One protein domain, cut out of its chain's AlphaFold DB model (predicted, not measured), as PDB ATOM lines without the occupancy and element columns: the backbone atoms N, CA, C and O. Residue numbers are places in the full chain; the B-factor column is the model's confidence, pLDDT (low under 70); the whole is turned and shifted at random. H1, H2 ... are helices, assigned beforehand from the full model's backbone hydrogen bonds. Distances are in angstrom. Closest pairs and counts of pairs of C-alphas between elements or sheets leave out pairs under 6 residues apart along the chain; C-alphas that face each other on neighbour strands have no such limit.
ATOM      1  N   PRO A  10      23.733 -27.229  29.246       77.50
ATOM      2  CA  PRO A  10      24.577 -27.743  30.322       77.50
ATOM      3  C   PRO A  10      23.794 -28.458  31.430       77.50
ATOM      4  O   PRO A  10      24.252 -29.479  31.935       77.50
ATOM      5  N   GLN A  11      22.603 -27.965  31.791       77.75
ATOM      6  CA  GLN A  11      21.747 -28.625  32.784       77.75
ATOM      7  C   GLN A  11      21.209 -29.966  32.270       77.75
ATOM      8  O   GLN A  11      21.233 -30.942  33.013       77.75
ATOM      9  N   LEU A  12      20.770 -30.048  31.009       85.25
ATOM     10  CA  LEU A  12      20.303 -31.309  30.417       85.25
ATOM     11  C   LEU A  12      21.424 -32.346  30.309       85.25
ATOM     12  O   LEU A  12      21.233 -33.484  30.734       85.25
ATOM     13  N   ASN A  13      22.604 -31.946  29.829       84.06
ATOM     14  CA  ASN A  13      23.772 -32.826  29.740       84.06
ATOM     15  C   ASN A  13      24.198 -33.344  31.117       84.06
ATOM     16  O   ASN A  13      24.626 -34.487  31.250       84.06
ATOM     17  N   PHE A  14      24.053 -32.520  32.151       80.69
ATOM     18  CA  PHE A  14      24.340 -32.928  33.517       80.69
ATOM     19  C   PHE A  14      23.335 -33.948  34.065       80.69
ATOM     20  O   PHE A  14      23.717 -34.955  34.657       80.69
ATOM     21  N   ILE A  15      22.042 -33.699  33.856       84.62
ATOM     22  CA  ILE A  15      20.971 -34.620  34.252       84.62
ATOM     23  C   ILE A  15      21.157 -35.966  33.532       84.62
ATOM     24  O   ILE A  15      21.033 -37.013  34.168       84.62
ATOM     25  N   HIS A  16      21.519 -35.936  32.244       88.88
ATOM     26  CA  HIS A  16      21.845 -37.126  31.458       88.88
ATOM     27  C   HIS A  16      23.005 -37.904  32.081       88.88
ATOM     28  O   HIS A  16      22.876 -39.087  32.381       88.88
ATOM     29  N   GLU A  17      24.121 -37.219  32.331       84.75
ATOM     30  CA  GLU A  17      25.324 -37.797  32.923       84.75
ATOM     31  C   GLU A  17      25.027 -38.485  34.260       84.75
ATOM     32  O   GLU A  17      25.395 -39.640  34.470       84.75
ATOM     33  N   MET A  18      24.308 -37.808  35.158       82.50
ATOM     34  CA  MET A  18      23.977 -38.388  36.455       82.50
ATOM     35  C   MET A  18      23.062 -39.607  36.336       82.50
ATOM     36  O   MET A  18      23.262 -40.571  37.074       82.50
ATOM     37  N   ALA A  19      22.084 -39.587  35.427       89.00
ATOM     38  CA  ALA A  19      21.221 -40.740  35.184       89.00
ATOM     39  C   ALA A  19      22.033 -41.938  34.662       89.00
ATOM     40  O   ALA A  19      21.909 -43.043  35.189       89.00
ATOM     41  N   MET A  20      22.945 -41.704  33.713       89.75
ATOM     42  CA  MET A  20      23.827 -42.739  33.165       89.75
ATOM     43  C   MET A  20      24.758 -43.333  34.233       89.75
ATOM     44  O   MET A  20      24.894 -44.553  34.322       89.75
ATOM     45  N   GLN A  21      25.341 -42.512  35.109       85.81
ATOM     46  CA  GLN A  21      26.167 -43.022  36.211       85.81
ATOM     47  C   GLN A  21      25.360 -43.856  37.222       85.81
ATOM     48  O   GLN A  21      25.853 -44.865  37.727       85.81
ATOM     49  N   HIS A  22      24.094 -43.506  37.484       84.69
ATOM     50  CA  HIS A  22      23.220 -44.307  38.356       84.69
ATOM     51  C   HIS A  22      22.859 -45.673  37.761       84.69
ATOM     52  O   HIS A  22      22.726 -46.645  38.516       84.69
ATOM     53  N   LEU A  23      22.775 -45.748  36.430       89.12
ATOM     54  CA  LEU A  23      22.649 -46.984  35.651       89.12
ATOM     55  C   LEU A  23      23.956 -47.797  35.591       89.12
ATOM     56  O   LEU A  23      23.957 -48.920  35.100       89.12
ATOM     57  N   GLY A  24      25.060 -47.276  36.138       86.38
ATOM     58  CA  GLY A  24      26.353 -47.961  36.204       86.38
ATOM     59  C   GLY A  24      27.291 -47.657  35.037       86.38
ATOM     60  O   GLY A  24      28.339 -48.292  34.926       86.38
ATOM     61  N   HIS A  25      26.959 -46.690  34.178       88.06
ATOM     62  CA  HIS A  25      27.875 -46.243  33.134       88.06
ATOM     63  C   HIS A  25      29.039 -45.426  33.725       88.06
ATOM     64  O   HIS A  25      28.861 -44.722  34.723       88.06
ATOM     65  N   PRO A  26      30.240 -45.496  33.123       82.50
ATOM     66  CA  PRO A  26      31.379 -44.706  33.572       82.50
ATOM     67  C   PRO A  26      31.132 -43.201  33.364       82.50
ATOM     68  O   PRO A  26      30.441 -42.824  32.416       82.50
ATOM     69  N   PRO A  27      31.729 -42.337  34.205       78.81
ATOM     70  CA  PRO A  27      31.578 -40.896  34.078       78.81
ATOM     71  C   PRO A  27      32.229 -40.374  32.790       78.81
ATOM     72  O   PRO A  27      33.343 -40.779  32.434       78.81
ATOM     73  N   SER A  28      31.581 -39.426  32.121       74.56
ATOM     74  CA  SER A  28      32.140 -38.756  30.951       74.56
ATOM     75  C   SER A  28      33.261 -37.780  31.321       74.56
ATOM     76  O   SER A  28      33.333 -37.201  32.413       74.56
ATOM     77  N   HIS A  29      34.171 -37.557  30.371       70.69
ATOM     78  CA  HIS A  29      35.294 -36.630  30.542       70.69
ATOM     79  C   HIS A  29      34.862 -35.161  30.563       70.69
ATOM     80  O   HIS A  29      35.629 -34.322  31.026       70.69
ATOM     81  N   PHE A  30      33.642 -34.853  30.115       66.75
ATOM     82  CA  PHE A  30      33.123 -33.486  30.032       66.75
ATOM     83  C   PHE A  30      33.032 -32.806  31.409       66.75
ATOM     84  O   PHE A  30      33.265 -31.606  31.526       66.75
ATOM     85  N   TRP A  31      32.784 -33.584  32.467       62.97
ATOM     86  CA  TRP A  31      32.653 -33.091  33.844       62.97
ATOM     87  C   TRP A  31      33.877 -33.414  34.715       62.97
ATOM     88  O   TRP A  31      33.771 -33.507  35.937       62.97
ATOM     89  N   GLY A  32      35.044 -33.645  34.102       59.78
ATOM     90  CA  GLY A  32      36.275 -33.973  34.830       59.78
ATOM     91  C   GLY A  32      36.246 -35.348  35.503       59.78
ATOM     92  O   GLY A  32      36.859 -35.521  36.553       59.78
ATOM     93  N   ARG A  33      35.513 -36.315  34.922       64.88
ATOM     94  CA  ARG A  33      35.269 -37.658  35.485       64.88
ATOM     95  C   ARG A  33      34.699 -37.638  36.907       64.88
ATOM     96  O   ARG A  33      34.970 -38.543  37.695       64.88
ATOM     97  N   GLN A  34      33.925 -36.611  37.254       64.00
ATOM     98  CA  GLN A  34      33.261 -36.571  38.549       64.00
ATOM     99  C   GLN A  34      32.261 -37.726  38.642       64.00
ATOM    100  O   GLN A  34      31.250 -37.753  37.940       64.00
ATOM    101  N   ILE A  43      14.599 -44.862  43.827       81.25
ATOM    102  CA  ILE A  43      14.465 -44.618  42.385       81.25
ATOM    103  C   ILE A  43      14.886 -45.880  41.624       81.25
ATOM    104  O   ILE A  43      15.997 -46.376  41.813       81.25
ATOM    105  N   SER A  44      13.990 -46.413  40.790       88.00
ATOM    106  CA  SER A  44      14.260 -47.605  39.982       88.00
ATOM    107  C   SER A  44      15.108 -47.276  38.743       88.00
ATOM    108  O   SER A  44      15.044 -46.144  38.256       88.00
ATOM    109  N   PRO A  45      15.858 -48.257  38.200       90.50
ATOM    110  CA  PRO A  45      16.593 -48.117  36.939       90.50
ATOM    111  C   PRO A  45      15.759 -47.519  35.800       90.50
ATOM    112  O   PRO A  45      16.194 -46.550  35.188       90.50
ATOM    113  N   ASP A  46      14.520 -47.979  35.617       93.75
ATOM    114  CA  ASP A  46      13.616 -47.503  34.558       93.75
ATOM    115  C   ASP A  46      13.347 -45.989  34.618       93.75
ATOM    116  O   ASP A  46      13.137 -45.339  33.596       93.75
ATOM    117  N   VAL A  47      13.371 -45.390  35.816       92.31
ATOM    118  CA  VAL A  47      13.229 -43.933  35.969       92.31
ATOM    119  C   VAL A  47      14.486 -43.222  35.471       92.31
ATOM    120  O   VAL A  47      14.379 -42.178  34.831       92.31
ATOM    121  N   TYR A  48      15.672 -43.774  35.734       92.12
ATOM    122  CA  TYR A  48      16.919 -43.223  35.207       92.12
ATOM    123  C   TYR A  48      17.006 -43.382  33.690       92.12
ATOM    124  O   TYR A  48      17.400 -42.431  33.023       92.12
ATOM    125  N   GLU A  49      16.582 -44.519  33.133       94.50
ATOM    126  CA  GLU A  49      16.504 -44.718  31.679       94.50
ATOM    127  C   GLU A  49      15.546 -43.718  31.031       94.50
ATOM    128  O   GLU A  49      15.914 -43.043  30.070       94.50
ATOM    129  N   TYR A  50      14.354 -43.544  31.611       94.62
ATOM    130  CA  TYR A  50      13.376 -42.561  31.149       94.62
ATOM    131  C   TYR A  50      13.949 -41.141  31.131       94.62
ATOM    132  O   TYR A  50      13.788 -40.400  30.160       94.62
ATOM    133  N   VAL A  51      14.642 -40.744  32.200       92.69
ATOM    134  CA  VAL A  51      15.245 -39.411  32.293       92.69
ATOM    135  C   VAL A  51      16.444 -39.269  31.342       92.69
ATOM    136  O   VAL A  51      16.601 -38.224  30.704       92.69
ATOM    137  N   ALA A  52      17.265 -40.309  31.185       93.12
ATOM    138  CA  ALA A  52      18.374 -40.325  30.234       93.12
ATOM    139  C   ALA A  52      17.883 -40.215  28.780       93.12
ATOM    140  O   ALA A  52      18.492 -39.494  27.989       93.12
ATOM    141  N   ASP A  53      16.769 -40.857  28.427       94.75
ATOM    142  CA  ASP A  53      16.134 -40.692  27.116       94.75
ATOM    143  C   ASP A  53      15.541 -39.286  26.946       94.75
ATOM    144  O   ASP A  53      15.800 -38.604  25.952       94.75
ATOM    145  N   ALA A  54      14.806 -38.799  27.950       93.12
ATOM    146  CA  ALA A  54      14.176 -37.484  27.899       93.12
ATOM    147  C   ALA A  54      15.197 -36.349  27.726       93.12
ATOM    148  O   ALA A  54      14.927 -35.380  27.020       93.12
ATOM    149  N   THR A  55      16.374 -36.450  28.350       92.19
ATOM    150  CA  THR A  55      17.439 -35.430  28.262       92.19
ATOM    151  C   THR A  55      18.086 -35.319  26.883       92.19
ATOM    152  O   THR A  55      18.710 -34.300  26.600       92.19
ATOM    153  N   ARG A  56      17.911 -36.317  26.006       91.31
ATOM    154  CA  ARG A  56      18.357 -36.264  24.602       91.31
ATOM    155  C   ARG A  56      17.398 -35.490  23.699       91.31
ATOM    156  O   ARG A  56      17.732 -35.207  22.551       91.31
ATOM    157  N   GLN A  57      16.207 -35.174  24.196       91.75
ATOM    158  CA  GLN A  57      15.195 -34.448  23.445       91.75
ATOM    159  C   GLN A  57      15.439 -32.932  23.503       91.75
ATOM    160  O   GLN A  57      16.084 -32.434  24.432       91.75
ATOM    161  N   PRO A  58      14.880 -32.156  22.557       88.31
ATOM    162  CA  PRO A  58      14.856 -30.700  22.658       88.31
ATOM    163  C   PRO A  58      14.261 -30.218  23.993       88.31
ATOM    164  O   PRO A  58      13.370 -30.854  24.552       88.31
ATOM    165  N   LYS A  59      14.696 -29.047  24.483       86.25
ATOM    166  CA  LYS A  59      14.323 -28.498  25.811       86.25
ATOM    167  C   LYS A  59      12.814 -28.527  26.103       86.25
ATOM    168  O   LYS A  59      12.416 -28.890  27.206       86.25
ATOM    169  N   HIS A  60      11.984 -28.162  25.126       84.75
ATOM    170  CA  HIS A  60      10.523 -28.152  25.269       84.75
ATOM    171  C   HIS A  60       9.934 -29.568  25.375       84.75
ATOM    172  O   HIS A  60       8.997 -29.798  26.134       84.75
ATOM    173  N   GLU A  61      10.507 -30.529  24.654       89.06
ATOM    174  CA  GLU A  61      10.061 -31.922  24.648       89.06
ATOM    175  C   GLU A  61      10.500 -32.647  25.924       89.06
ATOM    176  O   GLU A  61       9.719 -33.390  26.514       89.06
ATOM    177  N   PHE A  62      11.703 -32.353  26.428       90.31
ATOM    178  CA  PHE A  62      12.121 -32.778  27.764       90.31
ATOM    179  C   PHE A  62      11.111 -32.326  28.828       90.31
ATOM    180  O   PHE A  62      10.669 -33.124  29.653       90.31
ATOM    181  N   GLN A  63      10.714 -31.051  28.800       86.06
ATOM    182  CA  GLN A  63       9.739 -30.518  29.751       86.06
ATOM    183  C   GLN A  63       8.384 -31.195  29.636       86.06
ATOM    184  O   GLN A  63       7.812 -31.562  30.659       86.06
ATOM    185  N   ARG A  64       7.894 -31.386  28.407       88.50
ATOM    186  CA  ARG A  64       6.644 -32.102  28.154       88.50
ATOM    187  C   ARG A  64       6.690 -33.495  28.782       88.50
ATOM    188  O   ARG A  64       5.826 -33.825  29.581       88.50
ATOM    189  N   ARG A  65       7.762 -34.253  28.540       89.88
ATOM    190  CA  ARG A  65       7.972 -35.595  29.110       89.88
ATOM    191  C   ARG A  65       8.051 -35.614  30.636       89.88
ATOM    192  O   ARG A  65       7.636 -36.587  31.255       89.88
ATOM    193  N   MET A  66       8.568 -34.565  31.272       89.19
ATOM    194  CA  MET A  66       8.562 -34.453  32.740       89.19
ATOM    195  C   MET A  66       7.183 -34.078  33.311       89.19
ATOM    196  O   MET A  66       6.964 -34.211  34.513       89.19
ATOM    197  N   LEU A  67       6.262 -33.605  32.471       87.25
ATOM    198  CA  LEU A  67       4.891 -33.243  32.835       87.25
ATOM    199  C   LEU A  67       3.860 -34.314  32.459       87.25
ATOM    200  O   LEU A  67       2.701 -34.185  32.851       87.25
ATOM    201  N   ASP A  68       4.267 -35.349  31.723       87.12
ATOM    202  CA  ASP A  68       3.382 -36.437  31.317       87.12
ATOM    203  C   ASP A  68       2.762 -37.136  32.544       87.12
ATOM    204  O   ASP A  68       3.399 -37.334  33.583       87.12
ATOM    205  N   ASP A  69       1.497 -37.545  32.423       84.44
ATOM    206  CA  ASP A  69       0.740 -38.153  33.522       84.44
ATOM    207  C   ASP A  69       1.010 -39.659  33.644       84.44
ATOM    208  O   ASP A  69       0.123 -40.503  33.548       84.44
ATOM    209  N   ASN A  70       2.277 -40.019  33.834       89.06
ATOM    210  CA  ASN A  70       2.679 -41.396  34.096       89.06
ATOM    211  C   ASN A  70       3.640 -41.479  35.290       89.06
ATOM    212  O   ASN A  70       4.233 -40.493  35.733       89.06
ATOM    213  N   HIS A  71       3.769 -42.678  35.857       86.81
ATOM    214  CA  HIS A  71       4.536 -42.876  37.086       86.81
ATOM    215  C   HIS A  71       6.047 -42.621  36.909       86.81
ATOM    216  O   HIS A  71       6.681 -42.143  37.853       86.81
ATOM    217  N   LEU A  72       6.613 -42.885  35.723       91.25
ATOM    218  CA  LEU A  72       8.021 -42.616  35.410       91.25
ATOM    219  C   LEU A  72       8.274 -41.115  35.298       91.25
ATOM    220  O   LEU A  72       9.221 -40.616  35.898       91.25
ATOM    221  N   ALA A  73       7.386 -40.382  34.626       88.62
ATOM    222  CA  ALA A  73       7.437 -38.930  34.515       88.62
ATOM    223  C   ALA A  73       7.336 -38.250  35.885       88.62
ATOM    224  O   ALA A  73       8.169 -37.410  36.211       88.62
ATOM    225  N   LYS A  74       6.401 -38.669  36.751       88.38
ATOM    226  CA  LYS A  74       6.262 -38.111  38.111       88.38
ATOM    227  C   LYS A  74       7.505 -38.350  38.973       88.38
ATOM    228  O   LYS A  74       7.985 -37.423  39.630       88.38
ATOM    229  N   LYS A  75       8.041 -39.578  38.971       88.06
ATOM    230  CA  LYS A  75       9.269 -39.915  39.714       88.06
ATOM    231  C   LYS A  75      10.493 -39.209  39.130       88.06
ATOM    232  O   LYS A  75      11.278 -38.637  39.884       88.06
ATOM    233  N   GLY A  76      10.616 -39.190  37.806       88.31
ATOM    234  CA  GLY A  76      11.675 -38.507  37.070       88.31
ATOM    235  C   GLY A  76      11.674 -37.002  37.326       88.31
ATOM    236  O   GLY A  76      12.707 -36.445  37.674       88.31
ATOM    237  N   ALA A  77      10.513 -36.348  37.282       86.94
ATOM    238  CA  ALA A  77      10.372 -34.927  37.588       86.94
ATOM    239  C   ALA A  77      10.735 -34.600  39.044       86.94
ATOM    240  O   ALA A  77      11.363 -33.570  39.307       86.94
ATOM    241  N   GLY A  78      10.380 -35.474  39.992       83.50
ATOM    242  CA  GLY A  78      10.818 -35.368  41.385       83.50
ATOM    243  C   GLY A  78      12.340 -35.469  41.517       83.50
ATOM    244  O   GLY A  78      12.963 -34.619  42.150       83.50
ATOM    245  N   TRP A  79      12.949 -36.449  40.846       83.75
ATOM    246  CA  TRP A  79      14.401 -36.614  40.811       83.75
ATOM    247  C   TRP A  79      15.107 -35.403  40.183       83.75
ATOM    248  O   TRP A  79      15.975 -34.809  40.815       83.75
ATOM    249  N   VAL A  80      14.677 -34.961  38.998       84.50
ATOM    250  CA  VAL A  80      15.202 -33.764  38.316       84.50
ATOM    251  C   VAL A  80      15.059 -32.513  39.187       84.50
ATOM    252  O   VAL A  80      15.955 -31.670  39.193       84.50
ATOM    253  N   SER A  81      13.970 -32.389  39.951       81.00
ATOM    254  CA  SER A  81      13.791 -31.276  40.894       81.00
ATOM    255  C   SER A  81      14.839 -31.320  42.013       81.00
ATOM    256  O   SER A  81      15.478 -30.305  42.268       81.00
ATOM    257  N   ASN A  82      15.095 -32.492  42.609       76.31
ATOM    258  CA  ASN A  82      16.143 -32.658  43.627       76.31
ATOM    259  C   ASN A  82      17.532 -32.300  43.075       76.31
ATOM    260  O   ASN A  82      18.324 -31.639  43.743       76.31
ATOM    261  N   VAL A  83      17.820 -32.696  41.832       75.88
ATOM    262  CA  VAL A  83      19.053 -32.314  41.131       75.88
ATOM    263  C   VAL A  83      19.126 -30.799  40.919       75.88
ATOM    264  O   VAL A  83      20.172 -30.182  41.130       75.88
ATOM    265  N   GLY A  84      18.017 -30.175  40.523       72.75
ATOM    266  CA  GLY A  84      17.956 -28.736  40.300       72.75
ATOM    267  C   GLY A  84      18.104 -27.901  41.566       72.75
ATOM    268  O   GLY A  84      18.697 -26.821  41.507       72.75
ATOM    269  N   GLU A  85      17.640 -28.403  42.709       72.31
ATOM    270  CA  GLU A  85      17.857 -27.778  44.016       72.31
ATOM    271  C   GLU A  85      19.343 -27.734  44.372       72.31
ATOM    272  O   GLU A  85      19.838 -26.674  44.745       72.31
ATOM    273  N   VAL A  86      20.080 -28.827  44.142       67.12
ATOM    274  CA  VAL A  86      21.536 -28.875  44.353       67.12
ATOM    275  C   VAL A  86      22.248 -27.799  43.526       67.12
ATOM    276  O   VAL A  86      23.067 -27.050  44.056       67.12
ATOM    277  N   ILE A  87      21.925 -27.681  42.235       66.19
ATOM    278  CA  ILE A  87      22.553 -26.690  41.344       66.19
ATOM    279  C   ILE A  87      22.178 -25.259  41.754       66.19
ATOM    280  O   ILE A  87      23.036 -24.380  41.807       66.19
ATOM    281  N   SER A  88      20.898 -25.014  42.041       67.06
ATOM    282  CA  SER A  88      20.381 -23.673  42.360       67.06
ATOM    283  C   SER A  88      20.882 -23.172  43.709       67.06
ATOM    284  O   SER A  88      21.210 -21.988  43.854       67.06
ATOM    285  N   ASP A  89      20.998 -24.069  44.689       64.38
ATOM    286  CA  ASP A  89      21.700 -23.769  45.924       64.38
ATOM    287  C   ASP A  89      23.119 -23.325  45.564       64.38
ATOM    288  O   ASP A  89      23.487 -22.201  45.917       64.38
ATOM    289  N   VAL A  90      23.863 -24.116  44.769       59.31
ATOM    290  CA  VAL A  90      25.252 -23.847  44.315       59.31
ATOM    291  C   VAL A  90      25.468 -22.579  43.480       59.31
ATOM    292  O   VAL A  90      26.561 -22.014  43.477       59.31
ATOM    293  N   ALA A  91      24.418 -22.024  42.888       61.78
ATOM    294  CA  ALA A  91      24.500 -20.726  42.225       61.78
ATOM    295  C   ALA A  91      24.244 -19.532  43.166       61.78
ATOM    296  O   ALA A  91      24.849 -18.474  43.020       61.78
ATOM    297  N   SER A  92      23.329 -19.675  44.130       60.31
ATOM    298  CA  SER A  92      22.735 -18.534  44.850       60.31
ATOM    299  C   SER A  92      23.507 -18.034  46.078       60.31
ATOM    300  O   SER A  92      23.264 -16.929  46.558       60.31
ATOM    301  N   THR A  93      24.401 -18.841  46.646       53.22
ATOM    302  CA  THR A  93      24.835 -18.708  48.044       53.22
ATOM    303  C   THR A  93      26.310 -19.085  48.269       53.22
ATOM    304  O   THR A  93      26.609 -19.896  49.145       53.22
ATOM    305  N   GLY A  94      27.224 -18.445  47.523       46.62
ATOM    306  CA  GLY A  94      28.710 -18.499  47.564       46.62
ATOM    307  C   GLY A  94      29.444 -19.052  48.805       46.62
ATOM    308  O   GLY A  94      30.505 -19.651  48.664       46.62
ATOM    309  N   ALA A  95      28.913 -18.848  50.016       40.03
ATOM    310  CA  ALA A  95      29.547 -19.186  51.294       40.03
ATOM    311  C   ALA A  95      28.709 -20.067  52.255       40.03
ATOM    312  O   ALA A  95      29.282 -20.653  53.168       40.03
ATOM    313  N   ARG A  96      27.380 -20.226  52.083       50.81
ATOM    314  CA  ARG A  96      26.553 -21.094  52.974       50.81
ATOM    315  C   ARG A  96      26.443 -22.544  52.473       50.81
ATOM    316  O   ARG A  96      25.647 -23.322  53.000       50.81
ATOM    317  N   TYR A  97      27.256 -22.901  51.478       51.44
ATOM    318  CA  TYR A  97      27.239 -24.181  50.765       51.44
ATOM    319  C   TYR A  97      27.356 -25.414  51.628       51.44
ATOM    320  O   TYR A  97      26.674 -26.415  51.404       51.44
ATOM    321  N   ILE A  98      28.202 -25.304  52.639       50.38
ATOM    322  CA  ILE A  98      28.585 -26.412  53.495       50.38
ATOM    323  C   ILE A  98      27.364 -26.945  54.246       50.38
ATOM    324  O   ILE A  98      27.188 -28.156  54.316       50.38
ATOM    325  N   ASN A  99      26.474 -26.062  54.711       51.69
ATOM    326  CA  ASN A  99      25.355 -26.423  55.588       51.69
ATOM    327  C   ASN A  99      24.166 -27.060  54.844       51.69
ATOM    328  O   ASN A  99      23.407 -27.821  55.436       51.69
ATOM    329  N   ARG A 100      23.971 -26.758  53.552       51.12
ATOM    330  CA  ARG A 100      22.859 -27.328  52.763       51.12
ATOM    331  C   ARG A 100      23.236 -28.616  52.048       51.12
ATOM    332  O   ARG A 100      22.433 -29.544  52.048       51.12
ATOM    333  N   ALA A 101      24.462 -28.712  51.530       50.75
ATOM    334  CA  ALA A 101      24.994 -29.978  51.032       50.75
ATOM    335  C   ALA A 101      25.009 -31.037  52.146       50.75
ATOM    336  O   ALA A 101      24.539 -32.153  51.938       50.75
ATOM    337  N   THR A 102      25.427 -30.659  53.362       49.97
ATOM    338  CA  THR A 102      25.301 -31.533  54.541       49.97
ATOM    339  C   THR A 102      23.850 -31.853  54.887       49.97
ATOM    340  O   THR A 102      23.582 -32.994  55.227       49.97
ATOM    341  N   ALA A 103      22.888 -30.932  54.752       56.75
ATOM    342  CA  ALA A 103      21.472 -31.236  54.996       56.75
ATOM    343  C   ALA A 103      20.861 -32.204  53.961       56.75
ATOM    344  O   ALA A 103      20.101 -33.099  54.328       56.75
ATOM    345  N   PHE A 104      21.196 -32.058  52.675       51.75
ATOM    346  CA  PHE A 104      20.784 -32.988  51.617       51.75
ATOM    347  C   PHE A 104      21.371 -34.387  51.847       51.75
ATOM    348  O   PHE A 104      20.689 -35.390  51.658       51.75
ATOM    349  N   ILE A 105      22.606 -34.458  52.333       52.81
ATOM    350  CA  ILE A 105      23.310 -35.717  52.601       52.81
ATOM    351  C   ILE A 105      22.897 -36.352  53.920       52.81
ATOM    352  O   ILE A 105      22.737 -37.566  53.977       52.81
ATOM    353  N   ALA A 106      22.616 -35.554  54.949       53.09
ATOM    354  CA  ALA A 106      22.019 -36.024  56.194       53.09
ATOM    355  C   ALA A 106      20.661 -36.691  55.933       53.09
ATOM    356  O   ALA A 106      20.337 -37.699  56.555       53.09
ATOM    357  N   ARG A 107      19.894 -36.185  54.957       57.19
ATOM    358  CA  ARG A 107      18.643 -36.807  54.495       57.19
ATOM    359  C   ARG A 107      18.849 -38.086  53.670       57.19
ATOM    360  O   ARG A 107      17.895 -38.835  53.511       57.19
ATOM    361  N   ASN A 108      20.058 -38.341  53.165       52.97
ATOM    362  CA  ASN A 108      20.399 -39.474  52.294       52.97
ATOM    363  C   ASN A 108      21.537 -40.362  52.865       52.97
ATOM    364  O   ASN A 108      22.201 -41.065  52.108       52.97
ATOM    365  N   GLN A 109      21.758 -40.321  54.190       50.06
ATOM    366  CA  GLN A 109      22.710 -41.133  54.975       50.06
ATOM    367  C   GLN A 109      24.078 -41.384  54.315       50.06
ATOM    368  O   GLN A 109      24.389 -42.518  53.966       50.06
ATOM    369  N   THR A 110      24.942 -40.372  54.175       55.03
ATOM    370  CA  THR A 110      26.362 -40.629  53.843       55.03
ATOM    371  C   THR A 110      27.347 -39.567  54.369       55.03
ATOM    372  O   THR A 110      26.948 -38.549  54.922       55.03
ATOM    373  N   THR A 111      28.644 -39.882  54.268       60.38
ATOM    374  CA  THR A 111      29.842 -39.235  54.844       60.38
ATOM    375  C   THR A 111      30.144 -37.810  54.342       60.38
ATOM    376  O   THR A 111      29.559 -37.323  53.374       60.38
ATOM    377  N   ILE A 112      31.113 -37.136  54.985       58.69
ATOM    378  CA  ILE A 112      31.631 -35.802  54.599       58.69
ATOM    379  C   ILE A 112      32.146 -35.780  53.147       58.69
ATOM    380  O   ILE A 112      31.950 -34.786  52.442       58.69
ATOM    381  N   ASP A 113      32.720 -36.883  52.665       64.50
ATOM    382  CA  ASP A 113      33.243 -37.000  51.297       64.50
ATOM    383  C   ASP A 113      32.163 -36.799  50.234       64.50
ATOM    384  O   ASP A 113      32.367 -36.103  49.232       64.50
ATOM    385  N   ASN A 114      30.964 -37.324  50.491       66.38
ATOM    386  CA  ASN A 114      29.825 -37.143  49.602       66.38
ATOM    387  C   ASN A 114      29.391 -35.673  49.546       66.38
ATOM    388  O   ASN A 114      28.973 -35.197  48.491       66.38
ATOM    389  N   ALA A 115      29.569 -34.917  50.634       64.56
ATOM    390  CA  ALA A 115      29.212 -33.499  50.696       64.56
ATOM    391  C   ALA A 115      30.150 -32.631  49.886       64.56
ATOM    392  O   ALA A 115      29.697 -31.794  49.102       64.56
ATOM    393  N   ALA A 116      31.449 -32.868  50.013       69.31
ATOM    394  CA  ALA A 116      32.424 -32.166  49.200       69.31
ATOM    395  C   ALA A 116      32.240 -32.471  47.705       69.31
ATOM    396  O   ALA A 116      32.301 -31.557  46.879       69.31
ATOM    397  N   ASN A 117      31.960 -33.725  47.346       71.25
ATOM    398  CA  ASN A 117      31.743 -34.122  45.954       71.25
ATOM    399  C   ASN A 117      30.453 -33.532  45.362       71.25
ATOM    400  O   ASN A 117      30.471 -33.066  44.225       71.25
ATOM    401  N   LEU A 118      29.367 -33.452  46.140       69.44
ATOM    402  CA  LEU A 118      28.126 -32.776  45.740       69.44
ATOM    403  C   LEU A 118      28.346 -31.291  45.453       69.44
ATOM    404  O   LEU A 118      27.878 -30.777  44.437       69.44
ATOM    405  N   ILE A 119      29.095 -30.608  46.323       72.88
ATOM    406  CA  ILE A 119      29.441 -29.197  46.134       72.88
ATOM    407  C   ILE A 119      30.262 -29.023  44.854       72.88
ATOM    408  O   ILE A 119      29.964 -28.134  44.055       72.88
ATOM    409  N   LYS A 120      31.267 -29.876  44.626       75.19
ATOM    410  CA  LYS A 120      32.086 -29.841  43.405       75.19
ATOM    411  C   LYS A 120      31.237 -30.030  42.149       75.19
ATOM    412  O   LYS A 120      31.361 -29.208  41.244       75.19
ATOM    413  N   LEU A 121      30.348 -31.028  42.143       73.44
ATOM    414  CA  LEU A 121      29.402 -31.312  41.056       73.44
ATOM    415  C   LEU A 121      28.497 -30.115  40.761       73.44
ATOM    416  O   LEU A 121      28.504 -29.599  39.645       73.44
ATOM    417  N   GLY A 122      27.779 -29.608  41.768       71.81
ATOM    418  CA  GLY A 122      26.898 -28.451  41.593       71.81
ATOM    419  C   GLY A 122      27.645 -27.206  41.104       71.81
ATOM    420  O   GLY A 122      27.127 -26.462  40.272       71.81
ATOM    421  N   THR A 123      28.891 -27.009  41.548       76.62
ATOM    422  CA  THR A 123      29.729 -25.862  41.159       76.62
ATOM    423  C   THR A 123      30.170 -25.972  39.707       76.62
ATOM    424  O   THR A 123      30.091 -24.990  38.967       76.62
ATOM    425  N   SER A 124      30.596 -27.164  39.274       73.12
ATOM    426  CA  SER A 124      30.948 -27.432  37.876       73.12
ATOM    427  C   SER A 124      29.773 -27.103  36.954       73.12
ATOM    428  O   SER A 124      29.937 -26.392  35.965       73.12
ATOM    429  N   VAL A 125      28.565 -27.538  37.327       69.75
ATOM    430  CA  VAL A 125      27.339 -27.290  36.555       69.75
ATOM    431  C   VAL A 125      26.945 -25.826  36.557       69.75
ATOM    432  O   VAL A 125      26.623 -25.288  35.502       69.75
ATOM    433  N   ALA A 126      26.994 -25.155  37.706       71.81
ATOM    434  CA  ALA A 126      26.685 -23.734  37.788       71.81
ATOM    435  C   ALA A 126      27.656 -22.897  36.938       71.81
ATOM    436  O   ALA A 126      27.238 -21.945  36.289       71.81
ATOM    437  N   THR A 127      28.933 -23.279  36.887       73.56
ATOM    438  CA  THR A 127      29.943 -22.597  36.064       73.56
ATOM    439  C   THR A 127      29.688 -22.823  34.578       73.56
ATOM    440  O   THR A 127      29.616 -21.868  33.811       73.56
ATOM    441  N   LEU A 128      29.488 -24.082  34.170       68.00
ATOM    442  CA  LEU A 128      29.224 -24.447  32.774       68.00
ATOM    443  C   LEU A 128      27.872 -23.923  32.274       68.00
ATOM    444  O   LEU A 128      27.731 -23.575  31.108       68.00
ATOM    445  N   GLY A 129      26.887 -23.817  33.165       66.81
ATOM    446  CA  GLY A 129      25.592 -23.195  32.908       66.81
ATOM    447  C   GLY A 129      25.611 -21.665  32.913       66.81
ATOM    448  O   GLY A 129      24.548 -21.072  32.749       66.81
ATOM    449  N   GLY A 130      26.768 -21.028  33.134       68.06
ATOM    450  CA  GLY A 130      26.906 -19.569  33.192       68.06
ATOM    451  C   GLY A 130      26.228 -18.915  34.403       68.06
ATOM    452  O   GLY A 130      26.030 -17.704  34.414       68.06
ATOM    453  N   LEU A 131      25.858 -19.699  35.417       70.88
ATOM    454  CA  LEU A 131      25.186 -19.227  36.629       70.88
ATOM    455  C   LEU A 131      26.163 -18.591  37.626       70.88
ATOM    456  O   LEU A 131      25.760 -17.744  38.419       70.88
ATOM    457  N   ILE A 132      27.436 -18.995  37.598       72.38
ATOM    458  CA  ILE A 132      28.509 -18.417  38.419       72.38
ATOM    459  C   ILE A 132      29.773 -18.199  37.586       72.38
ATOM    460  O   ILE A 132      30.049 -18.935  36.640       72.38
ATOM    461  N   ALA A 133      30.574 -17.203  37.967       77.25
ATOM    462  CA  ALA A 133      31.867 -16.953  37.338       77.25
ATOM    463  C   ALA A 133      32.890 -18.066  37.669       77.25
ATOM    464  O   ALA A 133      32.878 -18.589  38.789       77.25
ATOM    465  N   PRO A 134      33.855 -18.364  36.774       78.31
ATOM    466  CA  PRO A 134      34.911 -19.348  37.039       78.31
ATOM    467  C   PRO A 134      35.745 -19.055  38.296       78.31
ATOM    468  O   PRO A 134      36.158 -19.966  39.009       78.31
ATOM    469  N   SER A 135      35.962 -17.778  38.622       76.44
ATOM    470  CA  SER A 135      36.659 -17.369  39.849       76.44
ATOM    471  C   SER A 135      35.864 -17.707  41.117       76.44
ATOM    472  O   SER A 135      36.443 -18.107  42.127       76.44
ATOM    473  N   THR A 136      34.534 -17.606  41.060       75.75
ATOM    474  CA  THR A 136      33.628 -18.057  42.125       75.75
ATOM    475  C   THR A 136      33.679 -19.574  42.264       75.75
ATOM    476  O   THR A 136      33.774 -20.085  43.378       75.75
ATOM    477  N   ALA A 137      33.709 -20.289  41.140       75.94
ATOM    478  CA  ALA A 137      33.830 -21.740  41.108       75.94
ATOM    479  C   ALA A 137      35.110 -22.239  41.794       75.94
ATOM    480  O   ALA A 137      35.051 -23.108  42.665       75.94
ATOM    481  N   ALA A 138      36.253 -21.624  41.478       78.38
ATOM    482  CA  ALA A 138      37.544 -21.958  42.078       78.38
ATOM    483  C   ALA A 138      37.544 -21.780  43.608       78.38
ATOM    484  O   ALA A 138      38.077 -22.620  44.336       78.38
ATOM    485  N   ARG A 139      36.893 -20.724  44.116       77.00
ATOM    486  CA  ARG A 139      36.741 -20.494  45.565       77.00
ATOM    487  C   ARG A 139      35.894 -21.578  46.231       77.00
ATOM    488  O   ARG A 139      36.269 -22.072  47.293       77.00
ATOM    489  N   ILE A 140      34.782 -21.971  45.608       73.88
ATOM    490  CA  ILE A 140      33.890 -23.008  46.145       73.88
ATOM    491  C   ILE A 140      34.575 -24.383  46.115       73.88
ATOM    492  O   ILE A 140      34.500 -25.127  47.093       73.88
ATOM    493  N   HIS A 141      35.308 -24.707  45.046       75.75
ATOM    494  CA  HIS A 141      36.125 -25.925  44.974       75.75
ATOM    495  C   HIS A 141      37.213 -25.953  46.053       75.75
ATOM    496  O   HIS A 141      37.401 -26.987  46.692       75.75
ATOM    497  N   GLY A 142      37.878 -24.822  46.314       72.06
ATOM    498  CA  GLY A 142      38.837 -24.688  47.415       72.06
ATOM    499  C   GLY A 142      38.208 -24.957  48.787       72.06
ATOM    500  O   GLY A 142      38.753 -25.724  49.579       72.06
ATOM    501  N   ALA A 143      37.019 -24.408  49.046       71.25
ATOM    502  CA  ALA A 143      36.279 -24.668  50.280       71.25
ATOM    503  C   ALA A 143      35.853 -26.144  50.413       71.25
ATOM    504  O   ALA A 143      35.978 -26.727  51.488       71.25
ATOM    505  N   ALA A 144      35.405 -26.772  49.321       72.38
ATOM    506  CA  ALA A 144      35.062 -28.194  49.304       72.38
ATOM    507  C   ALA A 144      36.286 -29.090  49.560       72.38
ATOM    508  O   ALA A 144      36.190 -30.068  50.295       72.38
ATOM    509  N   ASN A 145      37.453 -28.741  49.011       73.12
ATOM    510  CA  ASN A 145      38.705 -29.445  49.298       73.12
ATOM    511  C   ASN A 145      39.112 -29.320  50.772       73.12
ATOM    512  O   ASN A 145      39.606 -30.285  51.344       73.12
ATOM    513  N   SER A 146      38.845 -28.175  51.409       68.50
ATOM    514  CA  SER A 146      39.104 -27.997  52.841       68.50
ATOM    515  C   SER A 146      38.218 -28.876  53.736       68.50
ATOM    516  O   SER A 146      38.626 -29.210  54.848       68.50
ATOM    517  N   LEU A 147      37.022 -29.266  53.279       66.00
ATOM    518  CA  LEU A 147      36.174 -30.230  53.993       66.00
ATOM    519  C   LEU A 147      36.753 -31.644  53.943       66.00
ATOM    520  O   LEU A 147      36.717 -32.333  54.954       66.00
ATOM    521  N   LEU A 148      37.316 -32.035  52.797       66.38
ATOM    522  CA  LEU A 148      38.002 -33.320  52.621       66.38
ATOM    523  C   LEU A 148      39.327 -33.387  53.390       66.38
ATOM    524  O   LEU A 148      39.792 -34.468  53.725       66.38
ATOM    525  N   SER A 149      39.959 -32.239  53.646       63.28
ATOM    526  CA  SER A 149      41.266 -32.168  54.304       63.28
ATOM    527  C   SER A 149      41.197 -31.989  55.821       63.28
ATOM    528  O   SER A 149      42.247 -31.890  56.456       63.28
ATOM    529  N   LYS A 150      40.005 -31.867  56.423       56.75
ATOM    530  CA  LYS A 150      39.894 -31.865  57.886       56.75
ATOM    531  C   LYS A 150      40.064 -33.307  58.369       56.75
ATOM    532  O   LYS A 150      39.231 -34.130  58.006       56.75
TER     533      LYS A 150
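Overview. This is residues 10 to 34 and 43 to 150 of the 155 residues of an uncharacterized protein of Candidatus Poribacteria bacterium (UniProt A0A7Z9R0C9). Look first for one long helix, H4, which crosses like a beam over one side of a row of four helices, H2, H1, H6 and H7, passing over the first three; neighbours in the row run opposite ways, and H1 and H6 meet only in part. At the start of H4 the short H3 folds back from H2, and at its end H5 folds back beside H4 and crosses H6. The printed part has 133 residues, with seven named helices in the order H1 to H7 and no named strand: all helix. It is compact, with a radius of gyration of the C-alphas of 15.0 A, and spans 44 by 31 by 26 A.

Along the chain. Find C-alpha 71 at (4.536, -42.876, 37.086); from there H4, residues 71 to 92, runs 31.4 A to C-alpha 92 at (22.735, -18.534, 44.850). Before it come H2, residues 45 to 54, and H3, residues 59 to 67. After it come H5, residues 97 to 106, H6, residues 112 to 128, 24.7 A long, and H7, residues 134 to 148, 21.2 A long. H1, residues 10 to 22, begins at C-alpha 10, (24.577, -27.743, 30.322), and is 18.5 A long.

Arrangement. H4 and H6 are the hubs, each touching four helices. They stand about perpendicular, at 84 degrees, and their closest C-alphas, of Ile 87 and Gly 122, are 4.7 A apart. With residues 86 to 90 alone H4 touches H5, closest at Val 90 and Tyr 97, C-alphas 6.8 A apart; the two form a helical hairpin. At its other part, residues 72 to 76, H4 touches H2 at a steep tilt of 69.9 degrees, only just short of about perpendicular, closest at C-alphas Val 47 and Leu 72, 5.4 A. H3 touches H4 at C-alphas Met 66 and Ala 73, 4.9 A, and only just touches H2, with 3 pairs of C-alphas within 8 A. H1 touches H2 at a shallow tilt of 24 degrees, opposite ways, with C-alphas His 16 and Ala 52 closest at 4.9 A. H6 and H7 form a hairpin at a shallow tilt of 7 degrees, C-alphas Ala 116 and Ala 144 being closest at 4.8 A. H4 and H7 are apart. In all seven helices every O i to N i+4 pair is within hydrogen-bond range.

Size, cuts and confidence. The farthest C-alphas, of Asp 69 and Lys 150, are 46.5 A apart. Residues 35 to 42 are not printed, and C-alphas 34 and 43 are 20.8 A apart across this cut. The links printed whole are tight. Mean pLDDT of the printed part is 74.8; look for values under 70 at residues 86 to 116, among others.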